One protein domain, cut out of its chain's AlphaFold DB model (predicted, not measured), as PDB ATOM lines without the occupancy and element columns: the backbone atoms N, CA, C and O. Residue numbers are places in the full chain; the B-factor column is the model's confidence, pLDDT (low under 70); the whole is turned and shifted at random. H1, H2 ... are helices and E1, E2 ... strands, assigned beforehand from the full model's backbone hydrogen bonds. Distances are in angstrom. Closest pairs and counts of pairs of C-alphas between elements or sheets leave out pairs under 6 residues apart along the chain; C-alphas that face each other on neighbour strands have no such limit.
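AT A GLANCE: This is residues 34 to 131 of the 266 residues of an uncharacterized protein of Caldora sp. SIO3E6 (UniProt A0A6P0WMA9). A small group of short helices, H2 to H5, has the longest helix, H1, reaching away at one end and a two-stranded hairpin, E1 and E2, reaching away at the other. H5 lies nearest the middle with H3 packed crosswise on it, H4 packs on H1, and residues 34 to 40 stick out. The printed part has 98 residues, with five named helices followed by two named strands, in the order H1, H2, H3, H4, H5, E1, E2. The sheet, E1 - E2, is antiparallel, and the class is mixed, helices and strands. The whole is compact, with a radius of gyration of the C-alphas of 14.3 A, yet its outline is elongated, spanning 52 by 30 by 18 A.

HOW THE PARTS SIT: H1, residues 36 to 51, touches H4, residues 81 to 87, at a steep tilt of 67 degrees, opposite ways; their closest C-alphas, those of Gln 45 and Ile 87, are 5.0 A apart. H2, residues 54 to 58, and H1 meet only through their link. H3, residues 69 to 77, and H2 are close but not clearly touching, the closest C-alphas being those of Ile 54 and Phe 74, 7.5 A apart. H3 touches H5, residues 96 to 106, with the closest C-alphas, those of Trp 75 and Pro 96, 5.4 A apart. Their lines are only just about perpendicular, at 70.3 degrees. H1 and H5 are apart. E1, residues 111 to 118, and E2, residues 121 to 128, form a hairpin, antiparallel at 153 degrees; N 112 and O 127 are 2.8 A apart and N 118 and O 121 are 2.9 A apart, both within hydrogen-bond range. E1 bends by 55 degrees at residue 115. H5 and E2 are near each other, with 5 pairs of C-alphas within 10 A. The closest C-alphas of H2 and E2, those of Leu 58 and Ile 128, are 6.5 A apart. In H1, H2, H3, H4 and H5 every O i to N i+4 pair is within hydrogen-bond range.

IN THESE COORDINATES: H1 begins at C-alpha 36, (-24.450, -3.151, -17.298), and is 22.5 A long. H2 has 5 residues, H3 9 and H4 7. H5 is 15.7 A long and begins at C-alpha 96, (-56.357, -8.693, -12.107). E1 is 20.1 A long; E2 is 22.6 A long and ends at C-alpha 128, (-51.499, -15.500, -25.375).

THE WHOLE: The two C-alphas farthest apart, those of Ile 34 and Gly 120, are 53.3 A apart. The printed part has no cut and no long link. The mean pLDDT of the printed part is 87.1; residues 34 to 40 and residue 131 are under 70.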
ATOM      1  N   ILE A  34     -23.523  -0.925 -23.784       50.94
ATOM      2  CA  ILE A  34     -24.640  -1.717 -23.306       50.94
ATOM      3  C   ILE A  34     -24.523  -1.676 -21.786       50.94
ATOM      4  O   ILE A  34     -23.680  -2.339 -21.180       50.94
ATOM      5  N   HIS A  35     -25.260  -0.744 -21.192       52.91
ATOM      6  CA  HIS A  35     -25.026  -0.315 -19.831       52.91
ATOM      7  C   HIS A  35     -25.296  -1.524 -18.940       52.91
ATOM      8  O   HIS A  35     -26.387  -2.090 -18.969       52.91
ATOM      9  N   LEU A  36     -24.309  -1.963 -18.153       53.69
ATOM     10  CA  LEU A  36     -24.450  -3.151 -17.298       53.69
ATOM     11  C   LEU A  36     -25.667  -3.048 -16.363       53.69
ATOM     12  O   LEU A  36     -26.258  -4.066 -15.998       53.69
ATOM     13  N   ALA A  37     -26.077  -1.822 -16.018       57.53
ATOM     14  CA  ALA A  37     -27.315  -1.575 -15.281       57.53
ATOM     15  C   ALA A  37     -28.577  -1.984 -16.064       57.53
ATOM     16  O   ALA A  37     -29.494  -2.527 -15.456       57.53
ATOM     17  N   THR A  38     -28.614  -1.806 -17.388       61.66
ATOM     18  CA  THR A  38     -29.720  -2.251 -18.253       61.66
ATOM     19  C   THR A  38     -29.859  -3.768 -18.213       61.66
ATOM     20  O   THR A  38     -30.959  -4.272 -18.002       61.66
ATOM     21  N   TYR A  39     -28.748  -4.507 -18.305       63.34
ATOM     22  CA  TYR A  39     -28.771  -5.967 -18.170       63.34
ATOM     23  C   TYR A  39     -29.222  -6.415 -16.784       63.34
ATOM     24  O   TYR A  39     -30.086  -7.279 -16.669       63.34
ATOM     25  N   ARG A  40     -28.674  -5.811 -15.723       64.25
ATOM     26  CA  ARG A  40     -29.085  -6.119 -14.346       64.25
ATOM     27  C   ARG A  40     -30.574  -5.837 -14.132       64.25
ATOM     28  O   ARG A  40     -31.245  -6.621 -13.471       64.25
ATOM     29  N   SER A  41     -31.084  -4.747 -14.703       72.81
ATOM     30  CA  SER A  41     -32.498  -4.376 -14.643       72.81
ATOM     31  C   SER A  41     -33.383  -5.384 -15.384       72.81
ATOM     32  O   SER A  41     -34.365  -5.852 -14.816       72.81
ATOM     33  N   LYS A  42     -33.005  -5.789 -16.604       73.25
ATOM     34  CA  LYS A  42     -33.725  -6.809 -17.385       73.25
ATOM     35  C   LYS A  42     -33.713  -8.178 -16.707       73.25
ATOM     36  O   LYS A  42     -34.753  -8.820 -16.623       73.25
ATOM     37  N   TRP A  43     -32.569  -8.594 -16.168       77.12
ATOM     38  CA  TRP A  43     -32.457  -9.835 -15.403       77.12
ATOM     39  C   TRP A  43     -33.384  -9.825 -14.180       77.12
ATOM     40  O   TRP A  43     -34.148 -10.763 -13.974       77.12
ATOM     41  N   LEU A  44     -33.389  -8.725 -13.419       80.50
ATOM     42  CA  LEU A  44     -34.251  -8.575 -12.248       80.50
ATOM     43  C   LEU A  44     -35.742  -8.579 -12.620       80.50
ATOM     44  O   LEU A  44     -36.547  -9.144 -11.885       80.50
ATOM     45  N   GLN A  45     -36.110  -7.982 -13.760       83.31
ATOM     46  CA  GLN A  45     -37.469  -8.042 -14.310       83.31
ATOM     47  C   GLN A  45     -37.894  -9.480 -14.597       83.31
ATOM     48  O   GLN A  45     -38.941  -9.902 -14.115       83.31
ATOM     49  N   ILE A  46     -37.076 -10.226 -15.345       79.19
ATOM     50  CA  ILE A  46     -37.365 -11.613 -15.725       79.19
ATOM     51  C   ILE A  46     -37.504 -12.486 -14.477       79.19
ATOM     52  O   ILE A  46     -38.519 -13.154 -14.323       79.19
ATOM     53  N   HIS A  47     -36.540 -12.419 -13.555       81.62
ATOM     54  CA  HIS A  47     -36.581 -13.204 -12.321       81.62
ATOM     55  C   HIS A  47     -37.826 -12.887 -11.489       81.62
ATOM     56  O   HIS A  47     -38.530 -13.787 -11.053       81.62
ATOM     57  N   THR A  48     -38.154 -11.599 -11.340       87.06
ATOM     58  CA  THR A  48     -39.354 -11.190 -10.599       87.06
ATOM     59  C   THR A  48     -40.626 -11.749 -11.239       87.06
ATOM     60  O   THR A  48     -41.528 -12.176 -10.529       87.06
ATOM     61  N   LEU A  49     -40.719 -11.762 -12.571       85.94
ATOM     62  CA  LEU A  49     -41.877 -12.314 -13.275       85.94
ATOM     63  C   LEU A  49     -41.975 -13.837 -13.128       85.94
ATOM     64  O   LEU A  49     -43.080 -14.351 -12.950       85.94
ATOM     65  N   LEU A  50     -40.844 -14.545 -13.170       81.94
ATOM     66  CA  LEU A  50     -40.787 -15.988 -12.924       81.94
ATOM     67  C   LEU A  50     -41.242 -16.323 -11.499       81.94
ATOM     68  O   LEU A  50     -42.140 -17.143 -11.342       81.94
ATOM     69  N   ASP A  51     -40.739 -15.606 -10.489       87.69
ATOM     70  CA  ASP A  51     -41.158 -15.763  -9.083       87.69
ATOM     71  C   ASP A  51     -42.658 -15.495  -8.880       87.69
ATOM     72  O   ASP A  51     -43.309 -16.030  -7.975       87.69
ATOM     73  N   MET A  52     -43.226 -14.618  -9.710       89.62
ATOM     74  CA  MET A  52     -44.652 -14.312  -9.702       89.62
ATOM     75  C   MET A  52     -45.504 -15.370 -10.406       89.62
ATOM     76  O   MET A  52     -46.717 -15.348 -10.231       89.62
ATOM     77  N   GLY A  53     -44.896 -16.300 -11.147       88.00
ATOM     78  CA  GLY A  53     -45.599 -17.355 -11.874       88.00
ATOM     79  C   GLY A  53     -46.013 -16.965 -13.294       88.00
ATOM     80  O   GLY A  53     -46.966 -17.532 -13.821       88.00
ATOM     81  N   ILE A  54     -45.315 -16.017 -13.944       89.75
ATOM     82  CA  ILE A  54     -45.664 -15.577 -15.311       89.75
ATOM     83  C   ILE A  54     -45.725 -16.744 -16.309       89.75
ATOM     84  O   ILE A  54     -46.502 -16.692 -17.258       89.75
ATOM     85  N   GLY A  55     -44.925 -17.796 -16.086       83.25
ATOM     86  CA  GLY A  55     -44.785 -18.938 -16.991       83.25
ATOM     87  C   GLY A  55     -46.109 -19.633 -17.300       83.25
ATOM     88  O   GLY A  55     -46.334 -20.014 -18.445       83.25
ATOM     89  N   TRP A  56     -47.027 -19.702 -16.331       88.19
ATOM     90  CA  TRP A  56     -48.349 -20.284 -16.557       88.19
ATOM     91  C   TRP A  56     -49.133 -19.515 -17.632       88.19
ATOM     92  O   TRP A  56     -49.753 -20.129 -18.495       88.19
ATOM     93  N   PHE A  57     -49.049 -18.181 -17.649       86.06
ATOM     94  CA  PHE A  57     -49.720 -17.342 -18.653       86.06
ATOM     95  C   PHE A  57     -49.007 -17.341 -20.001       86.06
ATOM     96  O   PHE A  57     -49.626 -17.001 -21.005       86.06
ATOM     97  N   LEU A  58     -47.712 -17.672 -20.026       84.00
ATOM     98  CA  LEU A  58     -46.940 -17.736 -21.264       84.00
ATOM     99  C   LEU A  58     -47.271 -18.969 -22.110       84.00
ATOM    100  O   LEU A  58     -47.029 -18.945 -23.314       84.00
ATOM    101  N   ASN A  59     -47.862 -20.007 -21.511       79.88
ATOM    102  CA  ASN A  59     -48.332 -21.176 -22.241       79.88
ATOM    103  C   ASN A  59     -49.596 -20.827 -23.063       79.88
ATOM    104  O   ASN A  59     -50.624 -20.482 -22.474       79.88
ATOM    105  N   PRO A  60     -49.570 -20.940 -24.406       80.12
ATOM    106  CA  PRO A  60     -50.722 -20.632 -25.258       80.12
ATOM    107  C   PRO A  60     -51.942 -21.537 -25.044       80.12
ATOM    108  O   PRO A  60     -53.040 -21.179 -25.472       80.12
ATOM    109  N   GLU A  61     -51.759 -22.712 -24.438       84.31
ATOM    110  CA  GLU A  61     -52.855 -23.634 -24.115       84.31
ATOM    111  C   GLU A  61     -53.648 -23.183 -22.889       84.31
ATOM    112  O   GLU A  61     -54.836 -23.488 -22.754       84.31
ATOM    113  N   ASN A  62     -53.016 -22.393 -22.023       88.94
ATOM    114  CA  ASN A  62     -53.662 -21.859 -20.843       88.94
ATOM    115  C   ASN A  62     -54.535 -20.658 -21.213       88.94
ATOM    116  O   ASN A  62     -54.175 -19.783 -22.006       88.94
ATOM    117  N   SER A  63     -55.710 -20.603 -20.593       93.38
ATOM    118  CA  SER A  63     -56.620 -19.470 -20.717       93.38
ATOM    119  C   SER A  63     -57.081 -19.019 -19.344       93.38
ATOM    120  O   SER A  63     -57.286 -19.839 -18.453       93.38
ATOM    121  N   TRP A  64     -57.240 -17.711 -19.171       95.12
ATOM    122  CA  TRP A  64     -57.583 -17.116 -17.883       95.12
ATOM    123  C   TRP A  64     -58.749 -16.141 -17.988       95.12
ATOM    124  O   TRP A  64     -59.009 -15.533 -19.026       95.12
ATOM    125  N   HIS A  65     -59.442 -15.963 -16.872       94.44
ATOM    126  CA  HIS A  65     -60.471 -14.958 -16.640       94.44
ATOM    127  C   HIS A  65     -60.231 -14.290 -15.282       94.44
ATOM    128  O   HIS A  65     -59.289 -14.612 -14.566       94.44
ATOM    129  N   SER A  66     -61.088 -13.339 -14.912       92.69
ATOM    130  CA  SER A  66     -60.912 -12.505 -13.712       92.69
ATOM    131  C   SER A  66     -60.887 -13.262 -12.380       92.69
ATOM    132  O   SER A  66     -60.489 -12.669 -11.384       92.69
ATOM    133  N   GLU A  67     -61.336 -14.516 -12.358       93.56
ATOM    134  CA  GLU A  67     -61.458 -15.347 -11.150       93.56
ATOM    135  C   GLU A  67     -60.489 -16.544 -11.181       93.56
ATOM    136  O   GLU A  67     -60.515 -17.377 -10.285       93.56
ATOM    137  N   THR A  68     -59.625 -16.641 -12.201       94.75
ATOM    138  CA  THR A  68     -58.608 -17.696 -12.304       94.75
ATOM    139  C   THR A  68     -57.625 -17.595 -11.126       94.75
ATOM    140  O   THR A  68     -57.075 -16.510 -10.911       94.75
ATOM    141  N   PRO A  69     -57.383 -18.677 -10.364       95.69
ATOM    142  CA  PRO A  69     -56.602 -18.613  -9.128       95.69
ATOM    143  C   PRO A  69     -55.160 -18.160  -9.371       95.69
ATOM    144  O   PRO A  69     -54.668 -17.290  -8.654       95.69
ATOM    145  N   GLU A  70     -54.524 -18.633 -10.442       96.25
ATOM    146  CA  GLU A  70     -53.173 -18.227 -10.834       96.25
ATOM    147  C   GLU A  70     -53.107 -16.721 -11.120       96.25
ATOM    148  O   GLU A  70     -52.129 -16.052 -10.786       96.25
ATOM    149  N   LEU A  71     -54.162 -16.151 -11.719       96.50
ATOM    150  CA  LEU A  71     -54.239 -14.719 -12.019       96.50
ATOM    151  C   LEU A  71     -54.388 -13.885 -10.750       96.50
ATOM    152  O   LEU A  71     -53.778 -12.818 -10.641       96.50
ATOM    153  N   LEU A  72     -55.212 -14.352  -9.814       96.75
ATOM    154  CA  LEU A  72     -55.389 -13.700  -8.524       96.75
ATOM    155  C   LEU A  72     -54.077 -13.718  -7.739       96.75
ATOM    156  O   LEU A  72     -53.646 -12.667  -7.271       96.75
ATOM    157  N   GLU A  73     -53.389 -14.859  -7.686       97.12
ATOM    158  CA  GLU A  73     -52.085 -14.974  -7.032       97.12
ATOM    159  C   GLU A  73     -51.039 -14.058  -7.685       97.12
ATOM    160  O   GLU A  73     -50.359 -13.296  -6.994       97.12
ATOM    161  N   PHE A  74     -50.942 -14.067  -9.019       96.25
ATOM    162  CA  PHE A  74     -50.038 -13.187  -9.764       96.25
ATOM    163  C   PHE A  74     -50.313 -11.706  -9.465       96.25
ATOM    164  O   PHE A  74     -49.389 -10.911  -9.274       96.25
ATOM    165  N   TRP A  75     -51.589 -11.318  -9.397       97.06
ATOM    166  CA  TRP A  75     -51.998  -9.950  -9.098       97.06
ATOM    167  C   TRP A  75     -51.697  -9.543  -7.652       97.06
ATOM    168  O   TRP A  75     -51.136  -8.465  -7.448       97.06
ATOM    169  N   GLU A  76     -51.992 -10.394  -6.664       96.44
ATOM    170  CA  GLU A  76     -51.653 -10.147  -5.255       96.44
ATOM    171  C   GLU A  76     -50.141  -9.995  -5.071       96.44
ATOM    172  O   GLU A  76     -49.668  -9.016  -4.490       96.44
ATOM    173  N   LYS A  77     -49.352 -10.892  -5.675       95.88
ATOM    174  CA  LYS A  77     -47.889 -10.787  -5.707       95.88
ATOM    175  C   LYS A  77     -47.413  -9.481  -6.351       95.88
ATOM    176  O   LYS A  77     -46.394  -8.937  -5.927       95.88
ATOM    177  N   GLY A  78     -48.141  -8.972  -7.344       93.75
ATOM    178  CA  GLY A  78     -47.868  -7.709  -8.030       93.75
ATOM    179  C   GLY A  78     -48.170  -6.454  -7.208       93.75
ATOM    180  O   GLY A  78     -47.765  -5.357  -7.600       93.75
ATOM    181  N   LYS A  79     -48.852  -6.570  -6.062       94.69
ATOM    182  CA  LYS A  79     -49.079  -5.444  -5.141       94.69
ATOM    183  C   LYS A  79     -47.846  -5.096  -4.305       94.69
ATOM    184  O   LYS A  79     -47.753  -3.963  -3.842       94.69
ATOM    185  N   ASP A  80     -46.882  -6.009  -4.170       95.62
ATOM    186  CA  ASP A  80     -45.626  -5.754  -3.457       95.62
ATOM    187  C   ASP A  80     -44.835  -4.595  -4.112       95.62
ATOM    188  O   ASP A  80     -44.436  -4.703  -5.281       95.62
ATOM    189  N   PRO A  81     -44.543  -3.500  -3.377       94.00
ATOM    190  CA  PRO A  81     -43.783  -2.361  -3.888       94.00
ATOM    191  C   PRO A  81     -42.427  -2.735  -4.500       94.00
ATOM    192  O   PRO A  81     -41.998  -2.112  -5.478       94.00
ATOM    193  N   LYS A  82     -41.743  -3.756  -3.964       93.94
ATOM    194  CA  LYS A  82     -40.446  -4.207  -4.493       93.94
ATOM    195  C   LYS A  82     -40.611  -4.800  -5.891       93.94
ATOM    196  O   LYS A  82     -39.872  -4.439  -6.810       93.94
ATOM    197  N   ARG A  83     -41.619  -5.653  -6.079       94.06
ATOM    198  CA  ARG A  83     -41.937  -6.272  -7.372       94.06
ATOM    199  C   ARG A  83     -42.435  -5.250  -8.389       94.06
ATOM    200  O   ARG A  83     -41.981  -5.271  -9.533       94.06
ATOM    201  N   GLN A  84     -43.261  -4.291  -7.964       93.44
ATOM    202  CA  GLN A  84     -43.695  -3.179  -8.820       93.44
ATOM    203  C   GLN A  84     -42.518  -2.359  -9.340       93.44
ATOM    204  O   GLN A  84     -42.489  -2.020 -10.522       93.44
ATOM    205  N   ARG A  85     -41.530  -2.065  -8.485       92.00
ATOM    206  CA  ARG A  85     -40.318  -1.337  -8.878       92.00
ATOM    207  C   ARG A  85     -39.476  -2.132  -9.873       92.00
ATOM    208  O   ARG A  85     -38.997  -1.557 -10.846       92.00
ATOM    209  N   ASN A  86     -39.328  -3.438  -9.654       90.88
ATOM    210  CA  ASN A  86     -38.558  -4.307 -10.541       90.88
ATOM    211  C   ASN A  86     -39.201  -4.398 -11.928       90.88
ATOM    212  O   ASN A  86     -38.540  -4.124 -12.927       90.88
ATOM    213  N   ILE A  87     -40.493  -4.734 -11.986       90.12
ATOM    214  CA  ILE A  87     -41.244  -4.891 -13.241       90.12
ATOM    215  C   ILE A  87     -41.493  -3.533 -13.898       90.12
ATOM    216  O   ILE A  87     -41.543  -3.437 -15.121       90.12
ATOM    217  N   GLY A  88     -41.635  -2.467 -13.108       91.00
ATOM    218  CA  GLY A  88     -42.001  -1.124 -13.550       91.00
ATOM    219  C   GLY A  88     -43.446  -1.039 -14.046       91.00
ATOM    220  O   GLY A  88     -43.695  -0.386 -15.059       91.00
ATOM    221  N   VAL A  89     -44.361  -1.762 -13.391       92.69
ATOM    222  CA  VAL A  89     -45.820  -1.718 -13.596       92.69
ATOM    223  C   VAL A  89     -46.483  -1.841 -12.226       92.69
ATOM    224  O   VAL A  89     -46.201  -2.786 -11.492       92.69
ATOM    225  N   SER A  90     -47.367  -0.903 -11.879       93.38
ATOM    226  CA  SER A  90     -48.103  -0.948 -10.612       93.38
ATOM    227  C   SER A  90     -49.407  -1.736 -10.745       93.38
ATOM    228  O   SER A  90     -50.138  -1.571 -11.728       93.38
ATOM    229  N   ALA A  91     -49.698  -2.568  -9.743       92.00
ATOM    230  CA  ALA A  91     -50.972  -3.271  -9.602       92.00
ATOM    231  C   ALA A  91     -52.045  -2.428  -8.885       92.00
ATOM    232  O   ALA A  91     -53.220  -2.807  -8.883       92.00
ATOM    233  N   GLN A  92     -51.669  -1.283  -8.302       88.81
ATOM    234  CA  GLN A  92     -52.571  -0.464  -7.496       88.81
ATOM    235  C   GLN A  92     -53.760   0.028  -8.331       88.81
ATOM    236  O   GLN A  92     -53.589   0.506  -9.453       88.81
ATOM    237  N   ASN A  93     -54.971  -0.088  -7.779       89.31
ATOM    238  CA  ASN A  93     -56.225   0.350  -8.406       89.31
ATOM    239  C   ASN A  93     -56.520  -0.296  -9.776       89.31
ATOM    240  O   ASN A  93     -57.253   0.266 -10.589       89.31
ATOM    241  N   THR A  94     -55.958  -1.474 -10.058       93.38
ATOM    242  CA  THR A  94     -56.230  -2.223 -11.293       93.38
ATOM    243  C   THR A  94     -56.897  -3.554 -10.999       93.38
ATOM    244  O   THR A  94     -56.622  -4.180  -9.980       93.38
ATOM    245  N   LYS A  95     -57.764  -4.002 -11.912       94.75
ATOM    246  CA  LYS A  95     -58.334  -5.354 -11.853       94.75
ATOM    247  C   LYS A  95     -57.280  -6.396 -12.274       94.75
ATOM    248  O   LYS A  95     -56.446  -6.061 -13.121       94.75
ATOM    249  N   PRO A  96     -57.359  -7.658 -11.812       95.25
ATOM    250  CA  PRO A  96     -56.357  -8.693 -12.107       95.25
ATOM    251  C   PRO A  96     -56.034  -8.843 -13.604       95.25
ATOM    252  O   PRO A  96     -54.883  -8.698 -14.016       95.25
ATOM    253  N   CYS A  97     -57.058  -8.990 -14.455       95.00
ATOM    254  CA  CYS A  97     -56.873  -9.087 -15.911       95.00
ATOM    255  C   CYS A  97     -56.219  -7.837 -16.520       95.00
ATOM    256  O   CYS A  97     -55.447  -7.935 -17.472       95.00
ATOM    257  N   GLN A  98     -56.535  -6.648 -15.995       94.81
ATOM    258  CA  GLN A  98     -55.965  -5.394 -16.491       94.81
ATOM    259  C   GLN A  98     -54.493  -5.270 -16.103       94.81
ATOM    260  O   GLN A  98     -53.697  -4.789 -16.906       94.81
ATOM    261  N   TYR A  99     -54.134  -5.704 -14.894       96.38
ATOM    262  CA  TYR A  99     -52.750  -5.732 -14.443       96.38
ATOM    263  C   TYR A  99     -51.904  -6.658 -15.317       96.38
ATOM    264  O   TYR A  99     -50.929  -6.196 -15.912       96.38
ATOM    265  N   LEU A 100     -52.318  -7.920 -15.487       95.69
ATOM    266  CA  LEU A 100     -51.603  -8.858 -16.352       95.69
ATOM    267  C   LEU A 100     -51.527  -8.340 -17.796       95.69
ATOM    268  O   LEU A 100     -50.462  -8.377 -18.404       95.69
ATOM    269  N   GLY A 101     -52.608  -7.756 -18.323       93.50
ATOM    270  CA  GLY A 101     -52.601  -7.131 -19.647       93.50
ATOM    271  C   GLY A 101     -51.576  -5.996 -19.787       93.50
ATOM    272  O   GLY A 101     -50.894  -5.911 -20.808       93.50
ATOM    273  N   LYS A 102     -51.411  -5.146 -18.760       94.50
ATOM    274  CA  LYS A 102     -50.364  -4.106 -18.731       94.50
ATOM    275  C   LYS A 102     -48.962  -4.714 -18.711       94.50
ATOM    276  O   LYS A 102     -48.084  -4.211 -19.408       94.50
ATOM    277  N   VAL A 103     -48.762  -5.774 -17.926       92.94
ATOM    278  CA  VAL A 103     -47.484  -6.494 -17.856       92.94
ATOM    279  C   VAL A 103     -47.149  -7.100 -19.218       92.94
ATOM    280  O   VAL A 103     -46.110  -6.764 -19.770       92.94
ATOM    281  N   LEU A 104     -48.042  -7.892 -19.816       88.69
ATOM    282  CA  LEU A 104     -47.820  -8.529 -21.120       88.69
ATOM    283  C   LEU A 104     -47.553  -7.500 -22.230       88.69
ATOM    284  O   LEU A 104     -46.595  -7.646 -22.987       88.69
ATOM    285  N   LYS A 105     -48.313  -6.397 -22.261       86.06
ATOM    286  CA  LYS A 105     -48.104  -5.304 -23.224       86.06
ATOM    287  C   LYS A 105     -46.716  -4.666 -23.106       86.06
ATOM    288  O   LYS A 105     -46.146  -4.283 -24.122       86.06
ATOM    289  N   LYS A 106     -46.159  -4.552 -21.893       85.12
ATOM    290  CA  LYS A 106     -44.805  -4.011 -21.672       85.12
ATOM    291  C   LYS A 106     -43.712  -4.863 -22.327       85.12
ATOM    292  O   LYS A 106     -42.658  -4.332 -22.661       85.12
ATOM    293  N   PHE A 107     -43.972  -6.155 -22.505       80.56
ATOM    294  CA  PHE A 107     -43.085  -7.100 -23.185       80.56
ATOM    295  C   PHE A 107     -43.553  -7.417 -24.608       80.56
ATOM    296  O   PHE A 107     -43.124  -8.413 -25.175       80.56
ATOM    297  N   GLU A 108     -44.436  -6.585 -25.172       80.75
ATOM    298  CA  GLU A 108     -44.938  -6.711 -26.548       80.75
ATOM    299  C   GLU A 108     -45.658  -8.042 -26.830       80.75
ATOM    300  O   GLU A 108     -45.854  -8.434 -27.980       80.75
ATOM    301  N   LEU A 109     -46.128  -8.716 -25.777       81.88
ATOM    302  CA  LEU A 109     -46.891  -9.951 -25.885       81.88
ATOM    303  C   LEU A 109     -48.357  -9.627 -26.161       81.88
ATOM    304  O   LEU A 109     -49.030  -8.939 -25.384       81.88
ATOM    305  N   LYS A 110     -48.854 -10.133 -27.290       84.12
ATOM    306  CA  LYS A 110     -50.245  -9.965 -27.705       84.12
ATOM    307  C   LYS A 110     -51.129 -11.014 -27.042       84.12
ATOM    308  O   LYS A 110     -50.746 -12.173 -26.885       84.12
ATOM    309  N   THR A 111     -52.334 -10.602 -26.667       88.19
ATOM    310  CA  THR A 111     -53.347 -11.488 -26.093       88.19
ATOM    311  C   THR A 111     -54.559 -11.568 -27.002       88.19
ATOM    312  O   THR A 111     -54.989 -10.577 -27.595       88.19
ATOM    313  N   LYS A 112     -55.137 -12.764 -27.089       91.25
ATOM    314  CA  LYS A 112     -56.437 -13.002 -27.712       91.25
ATOM    315  C   LYS A 112     -57.510 -12.992 -26.635       91.25
ATOM    316  O   LYS A 112     -57.268 -13.370 -25.491       91.25
ATOM    317  N   ARG A 113     -58.706 -12.540 -27.010       91.69
ATOM    318  CA  ARG A 113     -59.886 -12.522 -26.141       91.69
ATOM    319  C   ARG A 113     -61.007 -13.316 -26.795       91.69
ATOM    320  O   ARG A 113     -61.265 -13.140 -27.983       91.69
ATOM    321  N   LYS A 114     -61.703 -14.138 -26.016       92.75
ATOM    322  CA  LYS A 114     -62.902 -14.860 -26.448       92.75
ATOM    323  C   LYS A 114     -63.962 -14.781 -25.359       92.75
ATOM    324  O   LYS A 114     -63.646 -14.826 -24.173       92.75
ATOM    325  N   GLN A 115     -65.224 -14.646 -25.744       91.69
ATOM    326  CA  GLN A 115     -66.329 -14.761 -24.798       91.69
ATOM    327  C   GLN A 115     -66.771 -16.221 -24.713       91.69
ATOM    328  O   GLN A 115     -66.900 -16.894 -25.735       91.69
ATOM    329  N   LYS A 116     -66.984 -16.719 -23.496       91.19
ATOM    330  CA  LYS A 116     -67.478 -18.076 -23.245       91.19
ATOM    331  C   LYS A 116     -68.474 -18.036 -22.091       91.19
ATOM    332  O   LYS A 116     -68.326 -17.231 -21.175       91.19
ATOM    333  N   ARG A 117     -69.496 -18.891 -22.133       89.31
ATOM    334  CA  ARG A 117     -70.341 -19.147 -20.962       89.31
ATOM    335  C   ARG A 117     -69.691 -20.231 -20.107       89.31
ATOM    336  O   ARG A 117     -69.358 -21.290 -20.632       89.31
ATOM    337  N   ILE A 118     -69.503 -19.943 -18.824       85.12
ATOM    338  CA  ILE A 118     -69.040 -20.885 -17.798       85.12
ATOM    339  C   ILE A 118     -70.041 -20.761 -16.647       85.12
ATOM    340  O   ILE A 118     -70.351 -19.644 -16.234       85.12
ATOM    341  N   ASP A 119     -70.630 -21.877 -16.221       83.94
ATOM    342  CA  ASP A 119     -71.632 -21.933 -15.142       83.94
ATOM    343  C   ASP A 119     -72.795 -20.938 -15.317       83.94
ATOM    344  O   ASP A 119     -73.214 -20.235 -14.398       83.94
ATOM    345  N   GLY A 120     -73.284 -20.810 -16.556       87.12
ATOM    346  CA  GLY A 120     -74.377 -19.899 -16.915       87.12
ATOM    347  C   GLY A 120     -73.997 -18.413 -16.977       87.12
ATOM    348  O   GLY A 120     -74.770 -17.615 -17.505       87.12
ATOM    349  N   LYS A 121     -72.794 -18.024 -16.532       88.88
ATOM    350  CA  LYS A 121     -72.282 -16.649 -16.612       88.88
ATOM    351  C   LYS A 121     -71.441 -16.449 -17.868       88.88
ATOM    352  O   LYS A 121     -70.627 -17.288 -18.246       88.88
ATOM    353  N   GLN A 122     -71.618 -15.308 -18.527       91.31
ATOM    354  CA  GLN A 122     -70.794 -14.922 -19.671       91.31
ATOM    355  C   GLN A 122     -69.487 -14.303 -19.172       91.31
ATOM    356  O   GLN A 122     -69.480 -13.221 -18.587       91.31
ATOM    357  N   VAL A 123     -68.375 -14.990 -19.417       93.06
ATOM    358  CA  VAL A 123     -67.031 -14.580 -19.005       93.06
ATOM    359  C   VAL A 123     -66.138 -14.332 -20.214       93.06
ATOM    360  O   VAL A 123     -66.277 -14.936 -21.279       93.06
ATOM    361  N   ARG A 124     -65.211 -13.384 -20.051       92.94
ATOM    362  CA  ARG A 124     -64.164 -13.094 -21.035       92.94
ATOM    363  C   ARG A 124     -62.932 -13.913 -20.680       92.94
ATOM    364  O   ARG A 124     -62.340 -13.678 -19.629       92.94
ATOM    365  N   LEU A 125     -62.576 -14.833 -21.565       93.62
ATOM    366  CA  LEU A 125     -61.342 -15.601 -21.504       93.62
ATOM    367  C   LEU A 125     -60.260 -14.907 -22.322       93.62
ATOM    368  O   LEU A 125     -60.516 -14.393 -23.414       93.62
ATOM    369  N   TYR A 126     -59.054 -14.926 -21.782       93.81
ATOM    370  CA  TYR A 126     -57.846 -14.411 -22.399       93.81
ATOM    371  C   TYR A 126     -56.844 -15.551 -22.567       93.81
ATOM    372  O   TYR A 126     -56.790 -16.446 -21.728       93.81
ATOM    373  N   CYS A 127     -56.056 -15.506 -23.632       92.62
ATOM    374  CA  CYS A 127     -54.893 -16.368 -23.832       92.62
ATOM    375  C   CYS A 127     -53.801 -15.587 -24.572       92.62
ATOM    376  O   CYS A 127     -54.076 -14.535 -25.165       92.62
ATOM    377  N   ILE A 128     -52.560 -16.074 -24.544       87.38
ATOM    378  CA  ILE A 128     -51.499 -15.500 -25.375       87.38
ATOM    379  C   ILE A 128     -51.723 -15.872 -26.836       87.38
ATOM    380  O   ILE A 128     -52.089 -16.994 -27.183       87.38
ATOM    381  N   GLU A 129     -51.514 -14.895 -27.714       85.00
ATOM    382  CA  GLU A 129     -51.442 -15.154 -29.141       85.00
ATOM    383  C   GLU A 129     -50.187 -15.980 -29.443       85.00
ATOM    384  O   GLU A 129     -49.075 -15.510 -29.209       85.00
ATOM    385  N   LYS A 130     -50.367 -17.199 -29.976       73.94
ATOM    386  CA  LYS A 130     -49.255 -17.987 -30.522       73.94
ATOM    387  C   LYS A 130     -48.444 -17.109 -31.473       73.94
ATOM    388  O   LYS A 130     -49.017 -16.441 -32.340       73.94
ATOM    389  N   SER A 131     -47.129 -17.095 -31.281       67.06
ATOM    390  CA  SER A 131     -46.226 -16.382 -32.170       67.06
ATOM    391  C   SER A 131     -46.344 -16.946 -33.593       67.06
ATOM    392  O   SER A 131     -46.722 -18.108 -33.777       67.06
TER     393      SER A 131